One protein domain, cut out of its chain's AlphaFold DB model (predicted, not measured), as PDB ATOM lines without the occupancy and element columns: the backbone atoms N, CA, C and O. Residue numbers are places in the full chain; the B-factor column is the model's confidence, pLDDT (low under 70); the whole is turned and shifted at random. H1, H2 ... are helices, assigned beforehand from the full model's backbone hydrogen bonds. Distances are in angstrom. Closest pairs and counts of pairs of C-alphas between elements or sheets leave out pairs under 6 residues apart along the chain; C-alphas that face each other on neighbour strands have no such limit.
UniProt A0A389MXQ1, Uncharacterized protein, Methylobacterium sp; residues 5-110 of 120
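AT A GLANCE: This is residues 5 to 110 of the 120 residues of an uncharacterized protein of Methylobacterium sp (UniProt A0A389MXQ1). One long helix, H2, makes the shaft of a rod-like model, with a small head of two crossed helices, H3 and H4, packed on its last part. At the other end H1 turns off the start of H2 and makes a corner with it, about perpendicular, and residues 5 to 10 stand free there. The printed part has 106 residues, with four named helices in the order H1, H2, H3, H4 and no named strand; the class is all helix. The whole is extended, with a radius of gyration of the C-alphas of 21.6 A, and its C-alphas span 65 by 29 by 21 A.

HOW THE PARTS SIT: H1, residues 6 to 21, touches H2, residues 25 to 57, with residues 14 to 18 alone, meeting residues 25 to 28 of H2. Their closest C-alphas are those of Cys 18 and Cys 25, 5.9 A apart, and their lines are about perpendicular at 74 degrees. H2 is the hub, touching three other helices, and its residues 30 to 43 stand free. With residues 52 to 56 alone it touches H3, residues 70 to 83, at a steep tilt of 66 degrees, opposite ways; the closest C-alphas, of Ala 55 and Leu 78, are 5.6 A apart. With residues 47 to 55 alone it touches H4, residues 90 to 102, at a steep tilt of 46 degrees, the same way; the closest C-alphas, of Ala 51 and Cys 93, are 5.2 A apart. H3 and H4 touch at a steep tilt of 55 degrees, opposite ways, with the C-alphas of Leu 78 and Gln 92 closest at 7.0 A. The helix packing is mostly crossed, with no touching pair at a shallow tilt. H1 is apart from H3 and from H4. In H2, H3 and H4 every O i to N i+4 pair is within hydrogen-bond range; in H1 11 of 12 are.

IN THESE COORDINATES: H1 begins at C-alpha 6, (10.554, 4.585, 17.678), and is 22.9 A from first to last C-alpha. H2 runs 47.9 A, from C-alpha 25 at (-3.604, 4.069, 26.541) to C-alpha 57 at (2.968, 49.912, 14.121). H3 is 20.1 A long. H4 is 18.5 A long and ends at C-alpha 102, (12.810, 45.390, 7.499).

THE WHOLE: The two C-alphas farthest apart, of Ala 19 and Val 67, are 66.5 A apart. The printed part has no cut. The link from H1 to H2 is tight, that from H3 to H4 short, and that from H2 to H3, residues 58 to 69, long. The mean pLDDT of the printed part is 83.0; 19 residues are under 70, among them residues 13 to 23.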
ATOM      1  N   THR A   5      11.762  -0.148  17.256       76.44
ATOM      2  CA  THR A   5      11.335   1.015  16.479       76.44
ATOM      3  C   THR A   5      10.896   2.158  17.403       76.44
ATOM      4  O   THR A   5      10.470   1.953  18.544       76.44
ATOM      5  N   TYR A   6      10.976   3.400  16.917       66.12
ATOM      6  CA  TYR A   6      10.554   4.585  17.678       66.12
ATOM      7  C   TYR A   6       9.095   4.481  18.162       66.12
ATOM      8  O   TYR A   6       8.774   4.878  19.284       66.12
ATOM      9  N   GLU A   7       8.223   3.883  17.349       64.62
ATOM     10  CA  GLU A   7       6.815   3.664  17.685       64.62
ATOM     11  C   GLU A   7       6.625   2.620  18.794       64.62
ATOM     12  O   GLU A   7       5.811   2.828  19.697       64.62
ATOM     13  N   GLU A   8       7.409   1.539  18.792       70.75
ATOM     14  CA  GLU A   8       7.404   0.535  19.866       70.75
ATOM     15  C   GLU A   8       7.911   1.118  21.188       70.75
ATOM     16  O   GLU A   8       7.343   0.854  22.249       70.75
ATOM     17  N   CYS A   9       8.918   1.990  21.121       70.81
ATOM     18  CA  CYS A   9       9.477   2.673  22.283       70.81
ATOM     19  C   CYS A   9       8.459   3.636  22.926       70.81
ATOM     20  O   CYS A   9       8.300   3.669  24.153       70.81
ATOM     21  N   ILE A  10       7.697   4.371  22.104       72.38
ATOM     22  CA  ILE A  10       6.583   5.207  22.574       72.38
ATOM     23  C   ILE A  10       5.489   4.339  23.191       72.38
ATOM     24  O   ILE A  10       5.050   4.630  24.301       72.38
ATOM     25  N   ARG A  11       5.074   3.255  22.525       72.06
ATOM     26  CA  ARG A  11       4.001   2.382  23.020       72.06
ATOM     27  C   ARG A  11       4.356   1.743  24.366       72.06
ATOM     28  O   ARG A  11       3.534   1.760  25.276       72.06
ATOM     29  N   ALA A  12       5.590   1.265  24.534       72.62
ATOM     30  CA  ALA A  12       6.071   0.690  25.793       72.62
ATOM     31  C   ALA A  12       6.216   1.732  26.918       72.62
ATOM     32  O   ALA A  12       6.060   1.418  28.099       72.62
ATOM     33  N   THR A  13       6.531   2.983  26.579       69.88
ATOM     34  CA  THR A  13       6.598   4.084  27.555       69.88
ATOM     35  C   THR A  13       5.200   4.524  27.983       69.88
ATOM     36  O   THR A  13       4.943   4.656  29.177       69.88
ATOM     37  N   MET A  14       4.270   4.644  27.034       64.75
ATOM     38  CA  MET A  14       2.871   4.966  27.314       64.75
ATOM     39  C   MET A  14       2.190   3.867  28.130       64.75
ATOM     40  O   MET A  14       1.534   4.182  29.115       64.75
ATOM     41  N   ALA A  15       2.411   2.588  27.808       67.50
ATOM     42  CA  ALA A  15       1.863   1.466  28.574       67.50
ATOM     43  C   ALA A  15       2.305   1.488  30.050       67.50
ATOM     44  O   ALA A  15       1.502   1.222  30.940       67.50
ATOM     45  N   ARG A  16       3.561   1.875  30.321       66.25
ATOM     46  CA  ARG A  16       4.079   2.047  31.689       66.25
ATOM     47  C   ARG A  16       3.448   3.235  32.421       66.25
ATOM     48  O   ARG A  16       3.181   3.120  33.609       66.25
ATOM     49  N   MET A  17       3.172   4.340  31.725       59.28
ATOM     50  CA  MET A  17       2.463   5.492  32.302       59.28
ATOM     51  C   MET A  17       0.986   5.181  32.592       59.28
ATOM     52  O   MET A  17       0.491   5.530  33.661       59.28
ATOM     53  N   CYS A  18       0.307   4.472  31.687       58.06
ATOM     54  CA  CYS A  18      -1.086   4.031  31.842       58.06
ATOM     55  C   CYS A  18      -1.261   3.132  33.072       58.06
ATOM     56  O   CYS A  18      -2.152   3.354  33.884       58.06
ATOM     57  N   ALA A  19      -0.335   2.184  33.266       60.84
ATOM     58  CA  ALA A  19      -0.318   1.292  34.424       60.84
ATOM     59  C   ALA A  19      -0.135   2.015  35.776       60.84
ATOM     60  O   ALA A  19      -0.432   1.436  36.813       60.84
ATOM     61  N   SER A  20       0.360   3.258  35.777       60.69
ATOM     62  CA  SER A  20       0.562   4.061  36.993       60.69
ATOM     63  C   SER A  20      -0.552   5.072  37.283       60.69
ATOM     64  O   SER A  20      -0.543   5.680  38.350       60.69
ATOM     65  N   LEU A  21      -1.479   5.285  36.341       58.66
ATOM     66  CA  LEU A  21      -2.453   6.382  36.386       58.66
ATOM     67  C   LEU A  21      -3.922   5.922  36.340       58.66
ATOM     68  O   LEU A  21      -4.791   6.785  36.286       58.66
ATOM     69  N   ASP A  22      -4.210   4.612  36.347       66.94
ATOM     70  CA  ASP A  22      -5.562   4.045  36.137       66.94
ATOM     71  C   ASP A  22      -6.262   4.563  34.858       66.94
ATOM     72  O   ASP A  22      -7.485   4.551  34.738       66.94
ATOM     73  N   LEU A  23      -5.472   5.002  33.872       58.53
ATOM     74  CA  LEU A  23      -5.939   5.489  32.574       58.53
ATOM     75  C   LEU A  23      -5.579   4.482  31.487       58.53
ATOM     76  O   LEU A  23      -4.478   3.926  31.466       58.53
ATOM     77  N   SER A  24      -6.479   4.281  30.535       72.56
ATOM     78  CA  SER A  24      -6.197   3.517  29.324       72.56
ATOM     79  C   SER A  24      -5.204   4.256  28.412       72.56
ATOM     80  O   SER A  24      -5.078   5.482  28.425       72.56
ATOM     81  N   CYS A  25      -4.506   3.503  27.556       63.56
ATOM     82  CA  CYS A  25      -3.604   4.069  26.541       63.56
ATOM     83  C   CYS A  25      -4.319   5.062  25.613       63.56
ATOM     84  O   CYS A  25      -3.732   6.064  25.204       63.56
ATOM     85  N   GLU A  26      -5.599   4.819  25.326       68.44
ATOM     86  CA  GLU A  26      -6.432   5.720  24.532       68.44
ATOM     87  C   GLU A  26      -6.690   7.048  25.255       68.44
ATOM     88  O   GLU A  26      -6.571   8.104  24.635       68.44
ATOM     89  N   GLU A  27      -6.944   7.026  26.566       71.25
ATOM     90  CA  GLU A  27      -7.139   8.237  27.377       71.25
ATOM     91  C   GLU A  27      -5.855   9.066  27.499       71.25
ATOM     92  O   GLU A  27      -5.890  10.283  27.315       71.25
ATOM     93  N   VAL A  28      -4.698   8.426  27.705       64.62
ATOM     94  CA  VAL A  28      -3.397   9.125  27.741       64.62
ATOM     95  C   VAL A  28      -3.071   9.773  26.390       64.62
ATOM     96  O   VAL A  28      -2.574  10.903  26.334       64.62
ATOM     97  N   MET A  29      -3.368   9.091  25.281       66.06
ATOM     98  CA  MET A  29      -3.171   9.640  23.938       66.06
ATOM     99  C   MET A  29      -4.145  10.785  23.634       66.06
ATOM    100  O   MET A  29      -3.725  11.797  23.069       66.06
ATOM    101  N   ALA A  30      -5.409  10.662  24.045       71.56
ATOM    102  CA  ALA A  30      -6.419  11.700  23.876       71.56
ATOM    103  C   ALA A  30      -6.078  12.976  24.662       71.56
ATOM    104  O   ALA A  30      -6.191  14.075  24.113       71.56
ATOM    105  N   GLU A  31      -5.602  12.845  25.904       68.25
ATOM    106  CA  GLU A  31      -5.205  13.992  26.728       68.25
ATOM    107  C   GLU A  31      -3.938  14.660  26.178       68.25
ATOM    108  O   GLU A  31      -3.899  15.875  25.996       68.25
ATOM    109  N   ARG A  32      -2.940  13.877  25.746       69.12
ATOM    110  CA  ARG A  32      -1.758  14.420  25.056       69.12
ATOM    111  C   ARG A  32      -2.130  15.183  23.782       69.12
ATOM    112  O   ARG A  32      -1.540  16.226  23.482       69.12
ATOM    113  N   ASP A  33      -3.075  14.668  23.001       70.88
ATOM    114  CA  ASP A  33      -3.551  15.344  21.796       70.88
ATOM    115  C   ASP A  33      -4.346  16.611  22.127       70.88
ATOM    116  O   ASP A  33      -4.238  17.610  21.404       70.88
ATOM    117  N   ARG A  34      -5.100  16.610  23.231       71.94
ATOM    118  CA  ARG A  34      -5.784  17.789  23.773       71.94
ATOM    119  C   ARG A  34      -4.785  18.869  24.177       71.94
ATOM    120  O   ARG A  34      -4.883  19.983  23.660       71.94
ATOM    121  N   ASP A  35      -3.775  18.514  24.963       74.31
ATOM    122  CA  ASP A  35      -2.690  19.402  25.388       74.31
ATOM    123  C   ASP A  35      -1.937  19.979  24.191       74.31
ATOM    124  O   ASP A  35      -1.674  21.182  24.100       74.31
ATOM    125  N   LYS A  36      -1.623  19.132  23.205       72.88
ATOM    126  CA  LYS A  36      -0.962  19.567  21.972       72.88
ATOM    127  C   LYS A  36      -1.827  20.563  21.200       72.88
ATOM    128  O   LYS A  36      -1.307  21.572  20.719       72.88
ATOM    129  N   ARG A  37      -3.135  20.313  21.076       76.81
ATOM    130  CA  ARG A  37      -4.077  21.234  20.416       76.81
ATOM    131  C   ARG A  37      -4.194  22.550  21.175       76.81
ATOM    132  O   ARG A  37      -4.199  23.602  20.540       76.81
ATOM    133  N   GLU A  38      -4.269  22.515  22.500       81.62
ATOM    134  CA  GLU A  38      -4.337  23.716  23.328       81.62
ATOM    135  C   GLU A  38      -3.058  24.549  23.220       81.62
ATOM    136  O   GLU A  38      -3.120  25.750  22.948       81.62
ATOM    137  N   ARG A  39      -1.892  23.901  23.287       80.50
ATOM    138  CA  ARG A  39      -0.596  24.547  23.064       80.50
ATOM    139  C   ARG A  39      -0.516  25.211  21.690       80.50
ATOM    140  O   ARG A  39      -0.108  26.366  21.595       80.50
ATOM    141  N   LEU A  40      -0.927  24.518  20.625       76.75
ATOM    142  CA  LEU A  40      -0.938  25.083  19.270       76.75
ATOM    143  C   LEU A  40      -1.910  26.262  19.146       76.75
ATOM    144  O   LEU A  40      -1.573  27.263  18.515       76.75
ATOM    145  N   ARG A  41      -3.088  26.189  19.779       80.12
ATOM    146  CA  ARG A  41      -4.045  27.307  19.830       80.12
ATOM    147  C   ARG A  41      -3.462  28.514  20.553       80.12
ATOM    148  O   ARG A  41      -3.646  29.634  20.083       80.12
ATOM    149  N   ARG A  42      -2.758  28.299  21.667       83.88
ATOM    150  CA  ARG A  42      -2.088  29.367  22.415       83.88
ATOM    151  C   ARG A  42      -1.011  30.045  21.572       83.88
ATOM    152  O   ARG A  42      -1.068  31.257  21.405       83.88
ATOM    153  N   ILE A  43      -0.116  29.265  20.962       82.38
ATOM    154  CA  ILE A  43       0.919  29.781  20.050       82.38
ATOM    155  C   ILE A  43       0.279  30.568  18.901       82.38
ATOM    156  O   ILE A  43       0.754  31.640  18.533       82.38
ATOM    157  N   TRP A  44      -0.827  30.065  18.345       85.25
ATOM    158  CA  TRP A  44      -1.540  30.759  17.279       85.25
ATOM    159  C   TRP A  44      -2.128  32.099  17.730       85.25
ATOM    160  O   TRP A  44      -1.999  33.080  17.002       85.25
ATOM    161  N   ARG A  45      -2.727  32.174  18.926       88.12
ATOM    162  CA  ARG A  45      -3.207  33.445  19.500       88.12
ATOM    163  C   ARG A  45      -2.059  34.430  19.706       88.12
ATOM    164  O   ARG A  45      -2.132  35.542  19.203       88.12
ATOM    165  N   GLU A  46      -0.967  33.990  20.324       88.81
ATOM    166  CA  GLU A  46       0.221  34.828  20.537       88.81
ATOM    167  C   GLU A  46       0.785  35.359  19.203       88.81
ATOM    168  O   GLU A  46       1.142  36.532  19.086       88.81
ATOM    169  N   MET A  47       0.794  34.530  18.151       89.12
ATOM    170  CA  MET A  47       1.165  34.965  16.802       89.12
ATOM    171  C   MET A  47       0.209  36.014  16.219       89.12
ATOM    172  O   MET A  47       0.677  36.947  15.565       89.12
ATOM    173  N   GLN A  48      -1.104  35.863  16.418       91.62
ATOM    174  CA  GLN A  48      -2.121  36.817  15.956       91.62
ATOM    175  C   GLN A  48      -1.991  38.168  16.658       91.62
ATOM    176  O   GLN A  48      -2.013  39.206  15.995       91.62
ATOM    177  N   ASP A  49      -1.794  38.160  17.973       93.06
ATOM    178  CA  ASP A  49      -1.641  39.376  18.775       93.06
ATOM    179  C   ASP A  49      -0.383  40.143  18.354       93.06
ATOM    180  O   ASP A  49      -0.401  41.361  18.129       93.06
ATOM    181  N   LEU A  50       0.714  39.414  18.139       92.00
ATOM    182  CA  LEU A  50       1.969  39.991  17.678       92.00
ATOM    183  C   LEU A  50       1.856  40.529  16.244       92.00
ATOM    184  O   LEU A  50       2.375  41.607  15.946       92.00
ATOM    185  N   ALA A  51       1.169  39.813  15.349       90.81
ATOM    186  CA  ALA A  51       0.901  40.274  13.987       90.81
ATOM    187  C   ALA A  51       0.031  41.539  13.975       90.81
ATOM    188  O   ALA A  51       0.339  42.473  13.236       90.81
ATOM    189  N   SER A  52      -0.986  41.606  14.835       94.00
ATOM    190  CA  SER A  52      -1.862  42.772  14.998       94.00
ATOM    191  C   SER A  52      -1.089  43.989  15.495       94.00
ATOM    192  O   SER A  52      -1.160  45.062  14.896       94.00
ATOM    193  N   THR A  53      -0.259  43.802  16.524       94.75
ATOM    194  CA  THR A  53       0.591  44.869  17.072       94.75
ATOM    195  C   THR A  53       1.568  45.396  16.017       94.75
ATOM    196  O   THR A  53       1.752  46.606  15.869       94.75
ATOM    197  N   ARG A  54       2.169  44.497  15.228       95.12
ATOM    198  CA  ARG A  54       3.031  44.875  14.099       95.12
ATOM    199  C   ARG A  54       2.260  45.621  13.021       95.12
ATOM    200  O   ARG A  54       2.744  46.645  12.560       95.12
ATOM    201  N   ALA A  55       1.087  45.135  12.623       93.94
ATOM    202  CA  ALA A  55       0.260  45.776  11.606       93.94
ATOM    203  C   ALA A  55      -0.109  47.216  11.999       93.94
ATOM    204  O   ALA A  55       0.010  48.114  11.168       93.94
ATOM    205  N   ALA A  56      -0.452  47.448  13.270       93.38
ATOM    206  CA  ALA A  56      -0.705  48.785  13.803       93.38
ATOM    207  C   ALA A  56       0.543  49.684  13.732       93.38
ATOM    208  O   ALA A  56       0.480  50.805  13.225       93.38
ATOM    209  N   ALA A  57       1.701  49.176  14.167       92.69
ATOM    210  CA  ALA A  57       2.968  49.912  14.121       92.69
ATOM    211  C   ALA A  57       3.478  50.173  12.692       92.69
ATOM    212  O   ALA A  57       4.248  51.100  12.466       92.69
ATOM    213  N   LEU A  58       3.059  49.354  11.727       91.94
ATOM    214  CA  LEU A  58       3.385  49.473  10.307       91.94
ATOM    215  C   LEU A  58       2.343  50.294   9.530       91.94
ATOM    216  O   LEU A  58       2.456  50.414   8.306       91.94
ATOM    217  N   SER A  59       1.327  50.841  10.199       86.50
ATOM    218  CA  SER A  59       0.253  51.585   9.544       86.50
ATOM    219  C   SER A  59       0.792  52.746   8.685       86.50
ATOM    220  O   SER A  59       1.829  53.346   8.999       86.50
ATOM    221  N   PRO A  60       0.128  53.072   7.557       78.69
ATOM    222  CA  PRO A  60       0.516  54.214   6.736       78.69
ATOM    223  C   PRO A  60       0.468  55.503   7.566       78.69
ATOM    224  O   PRO A  60      -0.602  55.911   8.001       78.69
ATOM    225  N   GLY A  61       1.624  56.131   7.783       79.62
ATOM    226  CA  GLY A  61       1.772  57.304   8.652       79.62
ATOM    227  C   GLY A  61       2.681  57.058   9.858       79.62
ATOM    228  O   GLY A  61       3.374  57.979  10.272       79.62
ATOM    229  N   ALA A  62       2.765  55.818  10.355       83.81
ATOM    230  CA  ALA A  62       3.708  55.439  11.413       83.81
ATOM    231  C   ALA A  62       5.113  55.124  10.869       83.81
ATOM    232  O   ALA A  62       6.113  55.329  11.552       83.81
ATOM    233  N   VAL A  63       5.192  54.636   9.627       90.38
ATOM    234  CA  VAL A  63       6.444  54.259   8.956       90.38
ATOM    235  C   VAL A  63       6.549  54.943   7.598       90.38
ATOM    236  O   VAL A  63       5.589  54.990   6.819       90.38
ATOM    237  N   THR A  64       7.749  55.426   7.281       90.94
ATOM    238  CA  THR A  64       8.071  56.009   5.980       90.94
ATOM    239  C   THR A  64       8.487  54.909   5.008       90.94
ATOM    240  O   THR A  64       9.577  54.337   5.097       90.94
ATOM    241  N   TYR A  65       7.602  54.623   4.054       89.75
ATOM    242  CA  TYR A  65       7.832  53.673   2.966       89.75
ATOM    243  C   TYR A  65       8.318  54.382   1.702       89.75
ATOM    244  O   TYR A  65       7.831  55.463   1.367       89.75
ATOM    245  N   SER A  66       9.187  53.730   0.927       85.50
ATOM    246  CA  SER A  66       9.559  54.212  -0.406       85.50
ATOM    247  C   SER A  66       8.326  54.324  -1.313       85.50
ATOM    248  O   SER A  66       7.423  53.474  -1.274       85.50
ATOM    249  N   VAL A  67       8.285  55.370  -2.138       76.62
ATOM    250  CA  VAL A  67       7.182  55.640  -3.072       76.62
ATOM    251  C   VAL A  67       6.999  54.450  -4.022       76.62
ATOM    252  O   VAL A  67       7.968  53.894  -4.526       76.62
ATOM    253  N   GLY A  68       5.754  54.000  -4.211       76.94
ATOM    254  CA  GLY A  68       5.426  52.870  -5.093       76.94
ATOM    255  C   GLY A  68       5.843  51.477  -4.594       76.94
ATOM    256  O   GLY A  68       5.525  50.488  -5.253       76.94
ATOM    257  N   SER A  69       6.493  51.365  -3.430       87.25
ATOM    258  CA  SER A  69       6.982  50.079  -2.918       87.25
ATOM    259  C   SER A  69       5.869  49.056  -2.668       87.25
ATOM    260  O   SER A  69       4.776  49.373  -2.182       87.25
ATOM    261  N   THR A  70       6.183  47.788  -2.946       91.06
ATOM    262  CA  THR A  70       5.344  46.636  -2.584       91.06
ATOM    263  C   THR A  70       5.083  46.594  -1.080       91.06
ATOM    264  O   THR A  70       3.965  46.310  -0.661       91.06
ATOM    265  N   ASP A  71       6.064  46.987  -0.269       91.94
ATOM    266  CA  ASP A  71       5.960  47.031   1.191       91.94
ATOM    267  C   ASP A  71       4.844  47.980   1.658       91.94
ATOM    268  O   ASP A  71       4.037  47.605   2.505       91.94
ATOM    269  N   LYS A  72       4.692  49.155   1.025       92.81
ATOM    270  CA  LYS A  72       3.575  50.079   1.302       92.81
ATOM    271  C   LYS A  72       2.211  49.482   0.940       92.81
ATOM    272  O   LYS A  72       1.195  49.853   1.530       92.81
ATOM    273  N   LYS A  73       2.139  48.627  -0.086       92.44
ATOM    274  CA  LYS A  73       0.889  47.937  -0.463       92.44
ATOM    275  C   LYS A  73       0.547  46.858   0.569       92.44
ATOM    276  O   LYS A  73      -0.584  46.834   1.044       92.44
ATOM    277  N   LEU A  74       1.534  46.055   0.966       93.81
ATOM    278  CA  LEU A  74       1.390  45.011   1.982       93.81
ATOM    279  C   LEU A  74       1.010  45.592   3.352       93.81
ATOM    280  O   LEU A  74       0.071  45.113   3.976       93.81
ATOM    281  N   ALA A  75       1.655  46.678   3.783       93.69
ATOM    282  CA  ALA A  75       1.314  47.367   5.029       93.69
ATOM    283  C   ALA A  75      -0.135  47.890   5.034       93.69
ATOM    284  O   ALA A  75      -0.852  47.735   6.019       93.69
ATOM    285  N   ARG A  76      -0.608  48.443   3.906       93.56
ATOM    286  CA  ARG A  76      -2.014  48.856   3.743       93.56
ATOM    287  C   ARG A  76      -2.989  47.685   3.786       93.56
ATOM    288  O   ARG A  76      -4.112  47.840   4.252       93.56
ATOM    289  N   GLU A  77      -2.609  46.531   3.254       94.38
ATOM    290  CA  GLU A  77      -3.432  45.326   3.336       94.38
ATOM    291  C   GLU A  77      -3.524  44.802   4.771       94.38
ATOM    292  O   GLU A  77      -4.622  44.488   5.228       94.38
ATOM    293  N   LEU A  78      -2.404  44.786   5.499       95.12
ATOM    294  CA  LEU A  78      -2.383  44.417   6.913       95.12
ATOM    295  C   LEU A  78      -3.238  45.362   7.764       95.12
ATOM    296  O   LEU A  78      -4.012  44.879   8.584       95.12
ATOM    297  N   ALA A  79      -3.149  46.675   7.533       94.62
ATOM    298  CA  ALA A  79      -3.979  47.665   8.222       94.62
ATOM    299  C   ALA A  79      -5.474  47.431   7.953       94.62
ATOM    300  O   ALA A  79      -6.241  47.249   8.889       94.62
ATOM    301  N   ARG A  80      -5.880  47.277   6.683       94.75
ATOM    302  CA  ARG A  80      -7.279  46.950   6.341       94.75
ATOM    303  C   ARG A  80      -7.758  45.652   6.988       94.75
ATOM    304  O   ARG A  80      -8.926  45.538   7.357       94.75
ATOM    305  N   ARG A  81      -6.884  44.645   7.089       94.62
ATOM    306  CA  ARG A  81      -7.226  43.382   7.748       94.62
ATOM    307  C   ARG A  81      -7.436  43.584   9.247       94.62
ATOM    308  O   ARG A  81      -8.422  43.065   9.762       94.62
ATOM    309  N   LEU A  82      -6.572  44.363   9.894       94.25
ATOM    310  CA  LEU A  82      -6.707  44.741  11.299       94.25
ATOM    311  C   LEU A  82      -8.026  45.485  11.554       94.25
ATOM    312  O   LEU A  82      -8.793  45.067  12.415       94.25
ATOM    313  N   ASP A  83      -8.334  46.498  10.741       94.25
ATOM    314  CA  ASP A  83      -9.563  47.299  10.859       94.25
ATOM    315  C   ASP A  83     -10.830  46.451  10.683       94.25
ATOM    316  O   ASP A  83     -11.866  46.718  11.288       94.25
ATOM    317  N   SER A  84     -10.758  45.384   9.878       93.94
ATOM    318  CA  SER A  84     -11.882  44.460   9.689       93.94
ATOM    319  C   SER A  84     -12.167  43.558  10.897       93.94
ATOM    320  O   SER A  84     -13.149  42.813  10.871       93.94
ATOM    321  N   GLY A  85     -11.284  43.532  11.904       90.44
ATOM    322  CA  GLY A  85     -11.370  42.651  13.076       90.44
ATOM    323  C   GLY A  85     -11.207  41.156  12.766       90.44
ATOM    324  O   GLY A  85     -11.320  40.314  13.655       90.44
ATOM    325  N   ARG A  86     -10.954  40.790  11.502       89.19
ATOM    326  CA  ARG A  86     -10.796  39.393  11.095       89.19
ATOM    327  C   ARG A  86      -9.373  38.901  11.391       89.19
ATOM    328  O   ARG A  86      -8.422  39.617  11.080       89.19
ATOM    329  N   PRO A  87      -9.198  37.643  11.840       88.81
ATOM    330  CA  PRO A  87      -7.874  37.077  12.095       88.81
ATOM    331  C   PRO A  87      -6.968  37.140  10.867       88.81
ATOM    332  O   PRO A  87      -7.428  36.967   9.729       88.81
ATOM    333  N   PHE A  88      -5.671  37.334  11.076       87.88
ATOM    334  CA  PHE A  88      -4.692  37.257  10.002       87.88
ATOM    335  C   PHE A  88      -4.557  35.826   9.484       87.88
ATOM    336  O   PHE A  88      -4.660  34.844  10.217       87.88
ATOM    337  N   THR A  89      -4.297  35.694   8.191       89.00
ATOM    338  CA  THR A  89      -3.845  34.417   7.625       89.00
ATOM    339  C   THR A  89      -2.394  34.140   8.045       89.00
ATOM    340  O   THR A  89      -1.655  35.088   8.328       89.00
ATOM    341  N   PRO A  90      -1.921  32.878   8.018       87.56
ATOM    342  CA  PRO A  90      -0.521  32.563   8.315       87.56
ATOM    343  C   PRO A  90       0.470  33.383   7.477       87.56
ATOM    344  O   PRO A  90       1.457  33.901   7.998       87.56
ATOM    345  N   ARG A  91       0.156  33.582   6.190       88.31
ATOM    346  CA  ARG A  91       0.957  34.413   5.286       88.31
ATOM    347  C   ARG A  91       0.997  35.873   5.734       88.31
ATOM    348  O   ARG A  91       2.060  36.479   5.732       88.31
ATOM    349  N   GLN A  92      -0.127  36.442   6.157       91.38
ATOM    350  CA  GLN A  92      -0.157  37.821   6.648       91.38
ATOM    351  C   GLN A  92       0.635  37.990   7.953       91.38
ATOM    352  O   GLN A  92       1.325  38.996   8.106       91.38
ATOM    353  N   CYS A  93       0.636  36.993   8.848       89.44
ATOM    354  CA  CYS A  93       1.510  37.000  10.028       89.44
ATOM    355  C   CYS A  93       2.999  37.040   9.635       89.44
ATOM    356  O   CYS A  93       3.777  37.793  10.225       89.44
ATOM    357  N   GLN A  94       3.396  36.272   8.612       89.25
ATOM    358  CA  GLN A  94       4.763  36.290   8.074       89.25
ATOM    359  C   GLN A  94       5.106  37.634   7.423       89.25
ATOM    360  O   GLN A  94       6.174  38.181   7.685       89.25
ATOM    361  N   VAL A  95       4.191  38.207   6.634       93.50
ATOM    362  CA  VAL A  95       4.358  39.542   6.036       93.50
ATOM    363  C   VAL A  95       4.541  40.605   7.121       93.50
ATOM    364  O   VAL A  95       5.451  41.425   7.017       93.50
ATOM    365  N   ALA A  96       3.739  40.574   8.188       93.56
ATOM    366  CA  ALA A  96       3.870  41.503   9.307       93.56
ATOM    367  C   ALA A  96       5.238  41.373   9.998       93.56
ATOM    368  O   ALA A  96       5.872  42.381  10.305       93.56
ATOM    369  N   ALA A  97       5.729  40.145  10.203       92.81
ATOM    370  CA  ALA A  97       7.059  39.893  10.760       92.81
ATOM    371  C   ALA A  97       8.186  40.383   9.831       92.81
ATOM    372  O   ALA A  97       9.118  41.045  10.291       92.81
ATOM    373  N   TYR A  98       8.076  40.106   8.529       94.38
ATOM    374  CA  TYR A  98       9.017  40.555   7.504       94.38
ATOM    375  C   TYR A  98       9.140  42.078   7.474       94.38
ATOM    376  O   TYR A  98      10.242  42.622   7.580       94.38
ATOM    377  N   LEU A  99       8.005  42.776   7.383       94.38
ATOM    378  CA  LEU A  99       7.975  44.233   7.368       94.38
ATOM    379  C   LEU A  99       8.495  44.811   8.689       94.38
ATOM    380  O   LEU A  99       9.306  45.735   8.660       94.38
ATOM    381  N   ALA A 100       8.126  44.230   9.834       94.25
ATOM    382  CA  ALA A 100       8.630  44.671  11.131       94.25
ATOM    383  C   ALA A 100      10.160  44.569  11.226       94.25
ATOM    384  O   ALA A 100      10.818  45.500  11.687       94.25
ATOM    385  N   TRP A 101      10.758  43.480  10.735       94.31
ATOM    386  CA  TRP A 101      12.215  43.348  10.709       94.31
ATOM    387  C   TRP A 101      12.881  44.320   9.724       94.31
ATOM    388  O   TRP A 101      13.915  44.930  10.032       94.31
ATOM    389  N   ARG A 102      12.286  44.498   8.540       93.00
ATOM    390  CA  ARG A 102      12.810  45.390   7.499       93.00
ATOM    391  C   ARG A 102      12.815  46.852   7.945       93.00
ATOM    392  O   ARG A 102      13.798  47.553   7.717       93.00
ATOM    393  N   TYR A 103      11.757  47.281   8.628       93.38
ATOM    394  CA  TYR A 103      11.573  48.648   9.120       93.38
ATOM    395  C   TYR A 103      11.905  48.805  10.611       93.38
ATOM    396  O   TYR A 103      11.555  49.811  11.218       93.38
ATOM    397  N   ARG A 104      12.654  47.861  11.203       93.75
ATOM    398  CA  ARG A 104      12.987  47.822  12.641       93.75
ATOM    399  C   ARG A 104      13.623  49.086  13.222       93.75
ATOM    400  O   ARG A 104      13.576  49.281  14.425       93.75
ATOM    401  N   ARG A 105      14.241  49.932  12.389       92.69
ATOM    402  CA  ARG A 105      14.817  51.220  12.820       92.69
ATOM    403  C   ARG A 105      13.761  52.306  13.069       92.69
ATOM    404  O   ARG A 105      14.099  53.329  13.641       92.69
ATOM    405  N   GLN A 106      12.525  52.101  12.609       91.88
ATOM    406  CA  GLN A 106      11.417  53.060  12.705       91.88
ATOM    407  C   GLN A 106      10.323  52.617  13.690       91.88
ATOM    408  O   GLN A 106       9.421  53.393  13.980       91.88
ATOM    409  N   ILE A 107      10.374  51.382  14.199       91.19
ATOM    410  CA  ILE A 107       9.351  50.817  15.090       91.19
ATOM    411  C   ILE A 107       9.979  50.269  16.375       91.19
ATOM    412  O   ILE A 107      11.188  50.064  16.454       91.19
ATOM    413  N   SER A 108       9.151  50.002  17.389       87.81
ATOM    414  CA  SER A 108       9.619  49.494  18.685       87.81
ATOM    415  C   SER A 108      10.322  48.138  18.566       87.81
ATOM    416  O   SER A 108       9.775  47.189  18.008       87.81
ATOM    417  N   GLY A 109      11.498  48.002  19.186       84.88
ATOM    418  CA  GLY A 109      12.261  46.749  19.195       84.88
ATOM    419  C   GLY A 109      11.516  45.562  19.818       84.88
ATOM    420  O   GLY A 109      11.770  44.425  19.439       84.88
ATOM    421  N   ARG A 110      10.536  45.805  20.704       88.06
ATOM    422  CA  ARG A 110       9.736  44.743  21.354       88.06
ATOM    423  C   ARG A 110       8.908  43.914  20.371       88.06
ATOM    424  O   ARG A 110       8.605  42.761  20.648       88.06
TER     425      ARG A 110